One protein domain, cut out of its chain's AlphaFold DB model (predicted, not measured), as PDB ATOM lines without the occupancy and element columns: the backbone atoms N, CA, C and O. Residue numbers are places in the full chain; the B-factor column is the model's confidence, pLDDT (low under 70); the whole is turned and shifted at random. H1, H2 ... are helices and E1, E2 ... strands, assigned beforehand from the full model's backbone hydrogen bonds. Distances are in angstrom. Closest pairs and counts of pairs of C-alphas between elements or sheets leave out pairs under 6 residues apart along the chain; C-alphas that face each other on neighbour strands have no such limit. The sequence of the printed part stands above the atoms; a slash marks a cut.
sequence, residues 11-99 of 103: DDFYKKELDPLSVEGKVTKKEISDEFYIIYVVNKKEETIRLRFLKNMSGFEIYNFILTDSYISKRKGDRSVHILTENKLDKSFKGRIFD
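What this domain is: This is residues 11 to 99 of the 103 residues of an uncharacterized protein of Phocaeicola sartorii (UniProt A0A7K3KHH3). What does the model look like? One six-stranded sheet, strongly twisted and curled like part of a barrel, bends round so that the meanders E1 E2 E3 and E4 E5 E6 partly enclose a hollow, with the helix H2 packed between them. The short helix H1 only grazes the sheet at the E3 edge, and the turn between E5 and E6 lies at the far end of the longest axis. What is it made of? The printed part has 89 residues in the order H1 E1 E2 E3 H2 E4 E5 E6; the sheet runs E3 E2 E1 E4 E5 E6, all antiparallel, and the class is mixed, helices and strands. How large is it? It is compact, with a radius of gyration of the C-alphas of 12.5 A and spans of 40 by 29 by 21 A.

Where its parts are: Where does the first half run? H1 is residues 11 to 17, with C-alpha 11 at (-57.308, -44.564, 30.430). E1, residues 23 to 32, is 20.0 A long and bends by 93 degrees at residue 26; E2, residues 36 to 43, is 21.5 A, and E3, residues 48 to 54, is 19.7 A. What follows? H2 is residues 57 to 65, 12.4 A, and E4 is residues 71 to 74. E5, residues 81 to 86, is 16.5 A, and E6, residues 93 to 98, is 16.4 A and ends with C-alpha 98 at (-43.780, -40.423, 30.239).

How they stand to each other: How are the strands joined? In the hairpins E1 and E2, and E2 and E3, N 28 and O 40 are 2.9 A apart and N 39 and O 51 are 2.9 A apart. E1 and E4 are antiparallel neighbours, with N 25 and O 72 at 3.0 A. In the hairpins E4 and E5, and E5 and E6, N 73 and O 82 are at 2.9 A and N 83 and O 96 at 2.9 A. Do the edge strands meet? E3 and E6 are apart. Where are the helices? H2 is on the sheet; its closest C-alphas to E2 are those of Gly 59 and Tyr 37, 6.4 A, and to E6 those of Ile 62 and Phe 98, 7.4 A. H1 only grazes the sheet with its residues 13 to 17, and it is apart from H2. In H1 and H2 every O i to N i+4 pair is within hydrogen-bond range.

The domain as a whole: What is the greatest distance? The C-alphas of Asp 12 and Asp 90, the two farthest apart, are 39.9 A from each other. Are there cuts or long links? The printed part has no cut and no long link; E4 to E5 and E5 to E6 are short, the others tight. How confident is the model? The mean pLDDT of the printed part is 94.2, and no printed residue is under 70.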
ATOM      1  N   ASP A  11     -57.937 -43.244  30.439       90.19
ATOM      2  CA  ASP A  11     -57.308 -44.564  30.430       90.19
ATOM      3  C   ASP A  11     -57.810 -45.433  29.272       90.19
ATOM      4  O   ASP A  11     -57.000 -46.029  28.563       90.19
ATOM      5  N   ASP A  12     -59.123 -45.444  29.014       91.62
ATOM      6  CA  ASP A  12     -59.717 -46.201  27.903       91.62
ATOM      7  C   ASP A  12     -59.192 -45.729  26.542       91.62
ATOM      8  O   ASP A  12     -58.913 -46.547  25.658       91.62
ATOM      9  N   PHE A  13     -59.015 -44.413  26.381       93.00
ATOM     10  CA  PHE A  13     -58.415 -43.837  25.180       93.00
ATOM     11  C   PHE A  13     -56.994 -44.367  24.972       93.00
ATOM     12  O   PHE A  13     -56.697 -44.946  23.924       93.00
ATOM     13  N   TYR A  14     -56.119 -44.236  25.973       92.69
ATOM     14  CA  TYR A  14     -54.725 -44.667  25.841       92.69
ATOM     15  C   TYR A  14     -54.574 -46.186  25.767       92.69
ATOM     16  O   TYR A  14     -53.696 -46.673  25.055       92.69
ATOM     17  N   LYS A  15     -55.465 -46.948  26.405       91.69
ATOM     18  CA  LYS A  15     -55.544 -48.402  26.254       91.69
ATOM     19  C   LYS A  15     -55.808 -48.806  24.805       91.69
ATOM     20  O   LYS A  15     -55.181 -49.728  24.292       91.69
ATOM     21  N   LYS A  16     -56.720 -48.112  24.124       92.00
ATOM     22  CA  LYS A  16     -57.051 -48.394  22.723       92.00
ATOM     23  C   LYS A  16     -55.969 -47.911  21.758       92.00
ATOM     24  O   LYS A  16     -55.640 -48.617  20.808       92.00
ATOM     25  N   GLU A  17     -55.438 -46.715  21.990       91.50
ATOM     26  CA  GLU A  17     -54.516 -46.051  21.064       91.50
ATOM     27  C   GLU A  17     -53.064 -46.505  21.229       91.50
ATOM     28  O   GLU A  17     -52.358 -46.681  20.235       91.50
ATOM     29  N   LEU A  18     -52.601 -46.694  22.468       92.00
ATOM     30  CA  LEU A  18     -51.198 -46.980  22.751       92.00
ATOM     31  C   LEU A  18     -50.940 -48.461  23.003       92.00
ATOM     32  O   LEU A  18     -49.990 -48.964  22.420       92.00
ATOM     33  N   ASP A  19     -51.728 -49.208  23.782       90.88
ATOM     34  CA  ASP A  19     -51.389 -50.611  24.124       90.88
ATOM     35  C   ASP A  19     -51.036 -51.503  22.919       90.88
ATOM     36  O   ASP A  19     -49.994 -52.168  22.974       90.88
ATOM     37  N   PRO A  20     -51.800 -51.521  21.807       92.12
ATOM     38  CA  PRO A  20     -51.465 -52.381  20.672       92.12
ATOM     39  C   PRO A  20     -50.246 -51.889  19.880       92.12
ATOM     40  O   PRO A  20     -49.661 -52.666  19.119       92.12
ATOM     41  N   LEU A  21     -49.865 -50.623  20.044       92.38
ATOM     42  CA  LEU A  21     -48.866 -49.956  19.227       92.38
ATOM     43  C   LEU A  21     -47.443 -50.302  19.682       92.38
ATOM     44  O   LEU A  21     -47.154 -50.415  20.871       92.38
ATOM     45  N   SER A  22     -46.522 -50.418  18.733       93.62
ATOM     46  CA  SER A  22     -45.084 -50.421  18.992       93.62
ATOM     47  C   SER A  22     -44.468 -49.336  18.127       93.62
ATOM     48  O   SER A  22     -44.709 -49.311  16.921       93.62
ATOM     49  N   VAL A  23     -43.702 -48.436  18.735       94.25
ATOM     50  CA  VAL A  23     -43.074 -47.315  18.027       94.25
ATOM     51  C   VAL A  23     -41.594 -47.326  18.319       94.25
ATOM     52  O   VAL A  23     -41.182 -47.450  19.466       94.25
ATOM     53  N   GLU A  24     -40.803 -47.184  17.269       96.50
ATOM     54  CA  GLU A  24     -39.375 -46.937  17.364       96.50
ATOM     55  C   GLU A  24     -38.968 -46.137  16.125       96.50
ATOM     56  O   GLU A  24     -39.006 -46.655  15.005       96.50
ATOM     57  N   GLY A  25     -38.639 -44.858  16.299       96.94
ATOM     58  CA  GLY A  25     -38.350 -43.992  15.161       96.94
ATOM     59  C   GLY A  25     -38.099 -42.536  15.519       96.94
ATOM     60  O   GLY A  25     -38.075 -42.164  16.692       96.94
ATOM     61  N   LYS A  26     -37.915 -41.710  14.488       97.31
ATOM     62  CA  LYS A  26     -37.638 -40.276  14.626       97.31
ATOM     63  C   LYS A  26     -38.876 -39.437  14.363       97.31
ATOM     64  O   LYS A  26     -39.641 -39.715  13.443       97.31
ATOM     65  N   VAL A  27     -39.041 -38.383  15.147       97.25
ATOM     66  CA  VAL A  27     -40.114 -37.406  14.975       97.25
ATOM     67  C   VAL A  27     -39.830 -36.547  13.757       97.25
ATOM     68  O   VAL A  27     -38.795 -35.889  13.677       97.25
ATOM     69  N   THR A  28     -40.780 -36.519  12.829       96.88
ATOM     70  CA  THR A  28     -40.695 -35.704  11.611       96.88
ATOM     71  C   THR A  28     -41.552 -34.453  11.702       96.88
ATOM     72  O   THR A  28     -41.172 -33.400  11.192       96.88
ATOM     73  N   LYS A  29     -42.705 -34.547  12.372       96.62
ATOM     74  CA  LYS A  29     -43.665 -33.449  12.484       96.62
ATOM     75  C   LYS A  29     -44.454 -33.534  13.782       96.62
ATOM     76  O   LYS A  29     -44.703 -34.617  14.311       96.62
ATOM     77  N   LYS A  30     -44.905 -32.373  14.251       97.00
ATOM     78  CA  LYS A  30     -45.895 -32.237  15.316       97.00
ATOM     79  C   LYS A  30     -47.046 -31.353  14.839       97.00
ATOM     80  O   LYS A  30     -46.819 -30.410  14.083       97.00
ATOM     81  N   GLU A  31     -48.258 -31.660  15.276       96.69
ATOM     82  CA  GLU A  31     -49.473 -30.902  14.973       96.69
ATOM     83  C   GLU A  31     -50.344 -30.778  16.223       96.69
ATOM     84  O   GLU A  31     -50.295 -31.619  17.121       96.69
ATOM     85  N   ILE A  32     -51.164 -29.732  16.263       96.12
ATOM     86  CA  ILE A  32     -52.170 -29.520  17.303       96.12
ATOM     87  C   ILE A  32     -53.529 -29.527  16.614       96.12
ATOM     88  O   ILE A  32     -53.729 -28.790  15.649       96.12
ATOM     89  N   SER A  33     -54.448 -30.352  17.104       93.75
ATOM     90  CA  SER A  33     -55.857 -30.331  16.715       93.75
ATOM     91  C   SER A  33     -56.731 -29.887  17.893       93.75
ATOM     92  O   SER A  33     -56.225 -29.522  18.961       93.75
ATOM     93  N   ASP A  34     -58.050 -29.927  17.715       90.38
ATOM     94  CA  ASP A  34     -58.999 -29.482  18.742       90.38
ATOM     95  C   ASP A  34     -58.823 -30.260  20.051       90.38
ATOM     96  O   ASP A  34     -58.602 -29.656  21.102       90.38
ATOM     97  N   GLU A  35     -58.802 -31.594  19.962       92.94
ATOM     98  CA  GLU A  35     -58.757 -32.498  21.121       92.94
ATOM     99  C   GLU A  35     -57.384 -33.141  21.385       92.94
ATOM    100  O   GLU A  35     -57.194 -33.771  22.429       92.94
ATOM    101  N   PHE A  36     -56.411 -33.001  20.473       96.56
ATOM    102  CA  PHE A  36     -55.172 -33.783  20.520       96.56
ATOM    103  C   PHE A  36     -53.908 -32.988  20.191       96.56
ATOM    104  O   PHE A  36     -53.882 -32.131  19.308       96.56
ATOM    105  N   TYR A  37     -52.818 -33.385  20.842       97.06
ATOM    106  CA  TYR A  37     -51.454 -33.191  20.372       97.06
ATOM    107  C   TYR A  37     -51.051 -34.403  19.527       97.06
ATOM    108  O   TYR A  37     -51.123 -35.546  19.986       97.06
ATOM    109  N   ILE A  38     -50.640 -34.175  18.284       97.31
ATOM    110  CA  ILE A  38     -50.343 -35.230  17.315       97.31
ATOM    111  C   ILE A  38     -48.850 -35.207  16.994       97.31
ATOM    112  O   ILE A  38     -48.305 -34.168  16.624       97.31
ATOM    113  N   ILE A  39     -48.196 -36.362  17.097       97.56
ATOM    114  CA  ILE A  39     -46.776 -36.540  16.783       97.56
ATOM    115  C   ILE A  39     -46.642 -37.566  15.659       97.56
ATOM    116  O   ILE A  39     -47.179 -38.669  15.754       97.56
ATOM    117  N   TYR A  40     -45.910 -37.211  14.608       97.62
ATOM    118  CA  TYR A  40     -45.605 -38.100  13.491       97.62
ATOM    119  C   TYR A  40     -44.187 -38.633  13.644       97.62
ATOM    120  O   TYR A  40     -43.233 -37.860  13.760       97.62
ATOM    121  N   VAL A  41     -44.060 -39.957  13.653       97.56
ATOM    122  CA  VAL A  41     -42.799 -40.678  13.826       97.56
ATOM    123  C   VAL A  41     -42.553 -41.535  12.595       97.56
ATOM    124  O   VAL A  41     -43.414 -42.327  12.230       97.56
ATOM    125  N   VAL A  42     -41.383 -41.415  11.980       97.56
ATOM    126  CA  VAL A  42     -40.955 -42.313  10.903       97.56
ATOM    127  C   VAL A  42     -40.052 -43.391  11.488       97.56
ATOM    128  O   VAL A  42     -39.057 -43.090  12.158       97.56
ATOM    129  N   ASN A  43     -40.429 -44.650  11.279       94.62
ATOM    130  CA  ASN A  43     -39.664 -45.802  11.747       94.62
ATOM    131  C   ASN A  43     -38.537 -46.181  10.763       94.62
ATOM    132  O   ASN A  43     -38.368 -45.579   9.705       94.62
ATOM    133  N   LYS A  44     -37.759 -47.216  11.100       91.06
ATOM    134  CA  LYS A  44     -36.653 -47.717  10.253       91.06
ATOM    135  C   LYS A  44     -37.103 -48.295   8.901       91.06
ATOM    136  O   LYS A  44     -36.260 -48.507   8.040       91.06
ATOM    137  N   LYS A  45     -38.395 -48.582   8.730       93.31
ATOM    138  CA  LYS A  45     -39.000 -49.063   7.479       93.31
ATOM    139  C   LYS A  45     -39.598 -47.923   6.645       93.31
ATOM    140  O   LYS A  45     -40.346 -48.194   5.717       93.31
ATOM    141  N   GLU A  46     -39.312 -46.671   7.010       93.25
ATOM    142  CA  GLU A  46     -39.875 -45.459   6.399       93.25
ATOM    143  C   GLU A  46     -41.404 -45.330   6.546       93.25
ATOM    144  O   GLU A  46     -42.042 -44.482   5.923       93.25
ATOM    145  N   GLU A  47     -42.016 -46.117   7.435       94.75
ATOM    146  CA  GLU A  47     -43.445 -46.032   7.719       94.75
ATOM    147  C   GLU A  47     -43.707 -44.881   8.694       94.75
ATOM    148  O   GLU A  47     -43.041 -44.743   9.726       94.75
ATOM    149  N   THR A  48     -44.721 -44.071   8.387       95.81
ATOM    150  CA  THR A  48     -45.166 -42.987   9.266       95.81
ATOM    151  C   THR A  48     -46.194 -43.503  10.266       95.81
ATOM    152  O   THR A  48     -47.275 -43.960   9.897       95.81
ATOM    153  N   ILE A  49     -45.874 -43.370  11.547       95.62
ATOM    154  CA  ILE A  49     -46.731 -43.710  12.676       95.62
ATOM    155  C   ILE A  49     -47.234 -42.416  13.309       95.62
ATOM    156  O   ILE A  49     -46.456 -41.522  13.646       95.62
ATOM    157  N   ARG A  50     -48.550 -42.328  13.498       95.50
ATOM    158  CA  ARG A  50     -49.206 -41.193  14.146       95.50
ATOM    159  C   ARG A  50     -49.491 -41.525  15.608       95.50
ATOM    160  O   ARG A  50     -50.312 -42.391  15.893       95.50
ATOM    161  N   LEU A  51     -48.854 -40.805  16.525       95.56
ATOM    162  CA  LEU A  51     -49.164 -40.828  17.953       95.56
ATOM    163  C   LEU A  51     -50.123 -39.691  18.293       95.56
ATOM    164  O   LEU A  51     -49.915 -38.552  17.870       95.56
ATOM    165  N   ARG A  52     -51.166 -39.996  19.067       95.62
ATOM    166  CA  ARG A  52     -52.142 -39.015  19.549       95.62
ATOM    167  C   ARG A  52     -52.115 -38.960  21.067       95.62
ATOM    168  O   ARG A  52     -52.285 -39.977  21.731       95.62
ATOM    169  N   PHE A  53     -51.940 -37.761  21.598       95.62
ATOM    170  CA  PHE A  53     -52.047 -37.473  23.019       95.62
ATOM    171  C   PHE A  53     -53.231 -36.544  23.243       95.62
ATOM    172  O   PHE A  53     -53.413 -35.598  22.478       95.62
ATOM    173  N   LEU A  54     -54.037 -36.816  24.269       95.50
ATOM    174  CA  LEU A  54     -55.127 -35.934  24.668       95.50
ATOM    175  C   LEU A  54     -54.585 -34.545  25.002       95.50
ATOM    176  O   LEU A  54     -53.460 -34.392  25.485       95.50
ATOM    177  N   LYS A  55     -55.396 -33.523  24.751       94.19
ATOM    178  CA  LYS A  55     -55.072 -32.137  25.082       94.19
ATOM    179  C   LYS A  55     -55.278 -31.858  26.575       94.19
ATOM    180  O   LYS A  55     -56.172 -31.117  26.969       94.19
ATOM    181  N   ASN A  56     -54.449 -32.491  27.397       93.00
ATOM    182  CA  ASN A  56     -54.364 -32.328  28.848       93.00
ATOM    183  C   ASN A  56     -52.939 -31.915  29.265       93.00
ATOM    184  O   ASN A  56     -52.087 -31.655  28.407       93.00
ATOM    185  N   MET A  57     -52.670 -31.839  30.573       93.31
ATOM    186  CA  MET A  57     -51.367 -31.386  31.074       93.31
ATOM    187  C   MET A  57     -50.243 -32.342  30.651       93.31
ATOM    188  O   MET A  57     -49.222 -31.900  30.122       93.31
ATOM    189  N   SER A  58     -50.457 -33.655  30.787       93.69
ATOM    190  CA  SER A  58     -49.493 -34.667  30.338       93.69
ATOM    191  C   SER A  58     -49.185 -34.556  28.841       93.69
ATOM    192  O   SER A  58     -48.022 -34.575  28.438       93.69
ATOM    193  N   GLY A  59     -50.213 -34.415  27.999       95.06
ATOM    194  CA  GLY A  59     -50.059 -34.255  26.555       95.06
ATOM    195  C   GLY A  59     -49.298 -32.984  26.183       95.06
ATOM    196  O   GLY A  59     -48.440 -33.023  25.298       95.06
ATOM    197  N   PHE A  60     -49.544 -31.883  26.897       95.44
ATOM    198  CA  PHE A  60     -48.811 -30.629  26.726       95.44
ATOM    199  C   PHE A  60     -47.325 -30.779  27.074       95.44
ATOM    200  O   PHE A  60     -46.465 -30.347  26.302       95.44
ATOM    201  N   GLU A  61     -47.000 -31.432  28.195       95.81
ATOM    202  CA  GLU A  61     -45.608 -31.689  28.583       95.81
ATOM    203  C   GLU A  61     -44.863 -32.532  27.545       95.81
ATOM    204  O   GLU A  61     -43.739 -32.196  27.163       95.81
ATOM    205  N   ILE A  62     -45.500 -33.601  27.057       95.75
ATOM    206  CA  ILE A  62     -44.943 -34.465  26.011       95.75
ATOM    207  C   ILE A  62     -44.694 -33.651  24.742       95.75
ATOM    208  O   ILE A  62     -43.586 -33.658  24.201       95.75
ATOM    209  N   TYR A  63     -45.702 -32.911  24.279       96.12
ATOM    210  CA  TYR A  63     -45.622 -32.128  23.049       96.12
ATOM    211  C   TYR A  63     -44.502 -31.079  23.081       96.12
ATOM    212  O   TYR A  63     -43.832 -30.863  22.065       96.12
ATOM    213  N   ASN A  64     -44.281 -30.440  24.232       95.25
ATOM    214  CA  ASN A  64     -43.226 -29.441  24.409       95.25
ATOM    215  C   ASN A  64     -41.833 -30.050  24.554       95.25
ATOM    216  O   ASN A  64     -40.858 -29.446  24.112       95.25
ATOM    217  N   PHE A  65     -41.725 -31.234  25.160       95.12
ATOM    218  CA  PHE A  65     -40.445 -31.921  25.304       95.12
ATOM    219  C   PHE A  65     -39.921 -32.467  23.966       95.12
ATOM    220  O   PHE A  65     -38.712 -32.481  23.716       95.12
ATOM    221  N   ILE A  66     -40.827 -32.921  23.097       94.88
ATOM    222  CA  ILE A  66     -40.478 -33.455  21.779       94.88
ATOM    223  C   ILE A  66     -40.032 -32.327  20.848       94.88
ATOM    224  O   ILE A  66     -40.725 -31.324  20.679       94.88
ATOM    225  N   LEU A  67     -38.925 -32.537  20.148       94.12
ATOM    226  CA  LEU A  67     -38.457 -31.715  19.039       94.12
ATOM    227  C   LEU A  67     -38.514 -32.526  17.735       94.12
ATOM    228  O   LEU A  67     -38.691 -33.744  17.736       94.12
ATOM    229  N   THR A  68     -38.375 -31.853  16.595       93.00
ATOM    230  CA  THR A  68     -38.067 -32.562  15.345       93.00
ATOM    231  C   THR A  68     -36.727 -33.284  15.505       93.00
ATOM    232  O   THR A  68     -35.832 -32.769  16.175       93.00
ATOM    233  N   ASP A  69     -36.601 -34.469  14.909       93.69
ATOM    234  CA  ASP A  69     -35.472 -35.403  15.044       93.69
ATOM    235  C   ASP A  69     -35.368 -36.134  16.392       93.69
ATOM    236  O   ASP A  69     -34.532 -37.032  16.521       93.69
ATOM    237  N   SER A  70     -36.229 -35.834  17.376       96.25
ATOM    238  CA  SER A  70     -36.300 -36.619  18.612       96.25
ATOM    239  C   SER A  70     -36.598 -38.081  18.306       96.25
ATOM    240  O   SER A  70     -37.423 -38.400  17.449       96.25
ATOM    241  N   TYR A  71     -35.963 -38.982  19.042       97.00
ATOM    242  CA  TYR A  71     -36.240 -40.404  18.962       97.00
ATOM    243  C   TYR A  71     -37.346 -40.779  19.939       97.00
ATOM    244  O   TYR A  71     -37.271 -40.435  21.119       97.00
ATOM    245  N   ILE A  72     -38.350 -41.504  19.459       97.25
ATOM    246  CA  ILE A  72     -39.421 -42.054  20.287       97.25
ATOM    247  C   ILE A  72     -39.320 -43.569  20.270       97.25
ATOM    248  O   ILE A  72     -39.241 -44.177  19.200       97.25
ATOM    249  N   SER A  73     -39.371 -44.174  21.455       96.56
ATOM    250  CA  SER A  73     -39.547 -45.611  21.611       96.56
ATOM    251  C   SER A  73     -40.681 -45.939  22.580       96.56
ATOM    252  O   SER A  73     -40.900 -45.271  23.591       96.56
ATOM    253  N   LYS A  74     -41.449 -46.967  22.229       95.06
ATOM    254  CA  LYS A  74     -42.590 -47.465  22.996       95.06
ATOM    255  C   LYS A  74     -42.842 -48.917  22.621       95.06
ATOM    256  O   LYS A  74     -42.893 -49.256  21.437       95.06
ATOM    257  N   ARG A  75     -43.024 -49.778  23.621       93.94
ATOM    258  CA  ARG A  75     -43.223 -51.222  23.429       93.94
ATOM    259  C   ARG A  75     -44.700 -51.583  23.430       93.94
ATOM    260  O   ARG A  75     -45.488 -50.972  24.143       93.94
ATOM    261  N   LYS A  76     -45.087 -52.607  22.670       93.06
ATOM    262  CA  LYS A  76     -46.449 -53.162  22.724       93.06
ATOM    263  C   LYS A  76     -46.801 -53.596  24.155       93.06
ATOM    264  O   LYS A  76     -45.980 -54.218  24.820       93.06
ATOM    265  N   GLY A  77     -48.007 -53.266  24.611       91.38
ATOM    266  CA  GLY A  77     -48.497 -53.536  25.968       91.38
ATOM    267  C   GLY A  77     -47.988 -52.577  27.051       91.38
ATOM    268  O   GLY A  77     -48.495 -52.619  28.164       91.38
ATOM    269  N   ASP A  78     -47.034 -51.698  26.734       91.19
ATOM    270  CA  ASP A  78     -46.522 -50.662  27.633       91.19
ATOM    271  C   ASP A  78     -46.966 -49.280  27.137       91.19
ATOM    272  O   ASP A  78     -46.768 -48.939  25.966       91.19
ATOM    273  N   ARG A  79     -47.598 -48.491  28.010       90.12
ATOM    274  CA  ARG A  79     -48.074 -47.131  27.697       90.12
ATOM    275  C   ARG A  79     -46.992 -46.076  27.866       90.12
ATOM    276  O   ARG A  79     -47.198 -44.938  27.449       90.12
ATOM    277  N   SER A  80     -45.857 -46.447  28.445       93.50
ATOM    278  CA  SER A  80     -44.736 -45.544  28.650       93.50
ATOM    279  C   SER A  80     -44.174 -45.097  27.306       93.50
ATOM    280  O   SER A  80     -43.832 -45.911  26.442       93.50
ATOM    281  N   VAL A  81     -44.068 -43.785  27.124       95.00
ATOM    282  CA  VAL A  81     -43.448 -43.189  25.940       95.00
ATOM    283  C   VAL A  81     -42.069 -42.687  26.328       95.00
ATOM    284  O   VAL A  81     -41.925 -41.793  27.163       95.00
ATOM    285  N   HIS A  82     -41.045 -43.282  25.728       97.25
ATOM    286  CA  HIS A  82     -39.655 -42.920  25.950       97.25
ATOM    287  C   HIS A  82     -39.234 -41.966  24.842       97.25
ATOM    288  O   HIS A  82     -39.394 -42.269  23.659       97.25
ATOM    289  N   ILE A  83     -38.703 -40.810  25.223       97.25
ATOM    290  CA  ILE A  83     -38.312 -39.768  24.277       97.25
ATOM    291  C   ILE A  83     -36.863 -39.404  24.542       97.25
ATOM    292  O   ILE A  83     -36.497 -39.098  25.676       97.25
ATOM    293  N   LEU A  84     -36.055 -39.411  23.487       96.81
ATOM    294  CA  LEU A  84     -34.678 -38.942  23.489       96.81
ATOM    295  C   LEU A  84     -34.560 -37.758  22.528       96.81
ATOM    296  O   LEU A  84     -34.775 -37.892  21.326       96.81
ATOM    297  N   THR A  85     -34.217 -36.598  23.065       94.81
ATOM    298  CA  THR A  85     -34.021 -35.349  22.327       94.81
ATOM    299  C   THR A  85     -32.542 -34.997  22.335       94.81
ATOM    300  O   THR A  85     -31.915 -35.022  23.392       94.81
ATOM    301  N   GLU A  86     -31.991 -34.623  21.185       91.94
ATOM    302  CA  GLU A  86     -30.669 -33.999  21.112       91.94
ATOM    303  C   GLU A  86     -30.809 -32.479  21.237       91.94
ATOM    304  O   GLU A  86     -31.603 -31.844  20.539       91.94
ATOM    305  N   ASN A  87     -30.022 -31.879  22.122       87.81
ATOM    306  CA  ASN A  87     -29.833 -30.442  22.156       87.81
ATOM    307  C   ASN A  87     -28.850 -30.043  21.049       87.81
ATOM    308  O   ASN A  87     -27.654 -30.308  21.131       87.81
ATOM    309  N   LYS A  88     -29.352 -29.358  20.017       84.81
ATOM    310  CA  LYS A  88     -28.548 -28.964  18.849       84.81
ATOM    311  C   LYS A  88     -27.430 -27.956  19.170       84.81
ATOM    312  O   LYS A  88     -26.540 -27.787  18.344       84.81
ATOM    313  N   LEU A  89     -27.458 -27.293  20.334       87.12
ATOM    314  CA  LEU A  89     -26.433 -26.314  20.728       87.12
ATOM    315  C   LEU A  89     -25.160 -26.970  21.275       87.12
ATOM    316  O   LEU A  89     -24.061 -26.528  20.957       87.12
ATOM    317  N   ASP A  90     -25.305 -28.014  22.091       90.94
ATOM    318  CA  ASP A  90     -24.192 -28.659  22.804       90.94
ATOM    319  C   ASP A  90     -24.043 -30.155  22.479       90.94
ATOM    320  O   ASP A  90     -23.150 -30.813  23.011       90.94
ATOM    321  N   LYS A  91     -24.893 -30.691  21.592       89.06
ATOM    322  CA  LYS A  91     -24.973 -32.114  21.214       89.06
ATOM    323  C   LYS A  91     -25.247 -33.056  22.392       89.06
ATOM    324  O   LYS A  91     -25.014 -34.262  22.298       89.06
ATOM    325  N   SER A  92     -25.732 -32.529  23.518       92.31
ATOM    326  CA  SER A  92     -26.148 -33.349  24.653       92.31
ATOM    327  C   SER A  92     -27.491 -34.015  24.372       92.31
ATOM    328  O   SER A  92     -28.358 -33.459  23.698       92.31
ATOM    329  N   PHE A  93     -27.693 -35.209  24.924       91.81
ATOM    330  CA  PHE A  93     -28.971 -35.906  24.837       91.81
ATOM    331  C   PHE A  93     -29.755 -35.754  26.137       91.81
ATOM    332  O   PHE A  93     -29.234 -35.989  27.227       91.81
ATOM    333  N   LYS A  94     -31.036 -35.406  26.017       94.62
ATOM    334  CA  LYS A  94     -32.003 -35.390  27.116       94.62
ATOM    335  C   LYS A  94     -33.045 -36.471  26.880       94.62
ATOM    336  O   LYS A  94     -33.769 -36.439  25.888       94.62
ATOM    337  N   GLY A  95     -33.111 -37.423  27.804       95.06
ATOM    338  CA  GLY A  95     -34.112 -38.483  27.816       95.06
ATOM    339  C   GLY A  95     -35.191 -38.219  28.861       95.06
ATOM    340  O   GLY A  95     -34.870 -37.800  29.972       95.06
ATOM    341  N   ARG A  96     -36.457 -38.485  28.534       96.75
ATOM    342  CA  ARG A  96     -37.556 -38.517  29.511       96.75
ATOM    343  C   ARG A  96     -38.508 -39.666  29.197       96.75
ATOM    344  O   ARG A  96     -38.741 -39.985  28.032       96.75
ATOM    345  N   ILE A  97     -39.033 -40.283  30.250       96.25
ATOM    346  CA  ILE A  97     -40.072 -41.309  30.175       96.25
ATOM    347  C   ILE A  97     -41.369 -40.673  30.661       96.25
ATOM    348  O   ILE A  97     -41.385 -40.024  31.707       96.25
ATOM    349  N   PHE A  98     -42.433 -40.847  29.886       94.69
ATOM    350  CA  PHE A  98     -43.780 -40.423  30.239       94.69
ATOM    351  C   PHE A  98     -44.647 -41.664  30.425       94.69
ATOM    352  O   PHE A  98     -45.069 -42.282  29.450       94.69
ATOM    353  N   ASP A  99     -44.872 -42.034  31.679       92.50
ATOM    354  CA  ASP A  99     -45.624 -43.214  32.126       92.50
ATOM    355  C   ASP A  99     -47.028 -42.861  32.650       92.50
ATOM    356  O   ASP A  99     -47.874 -43.735  32.835       92.50
TER     357      ASP A  99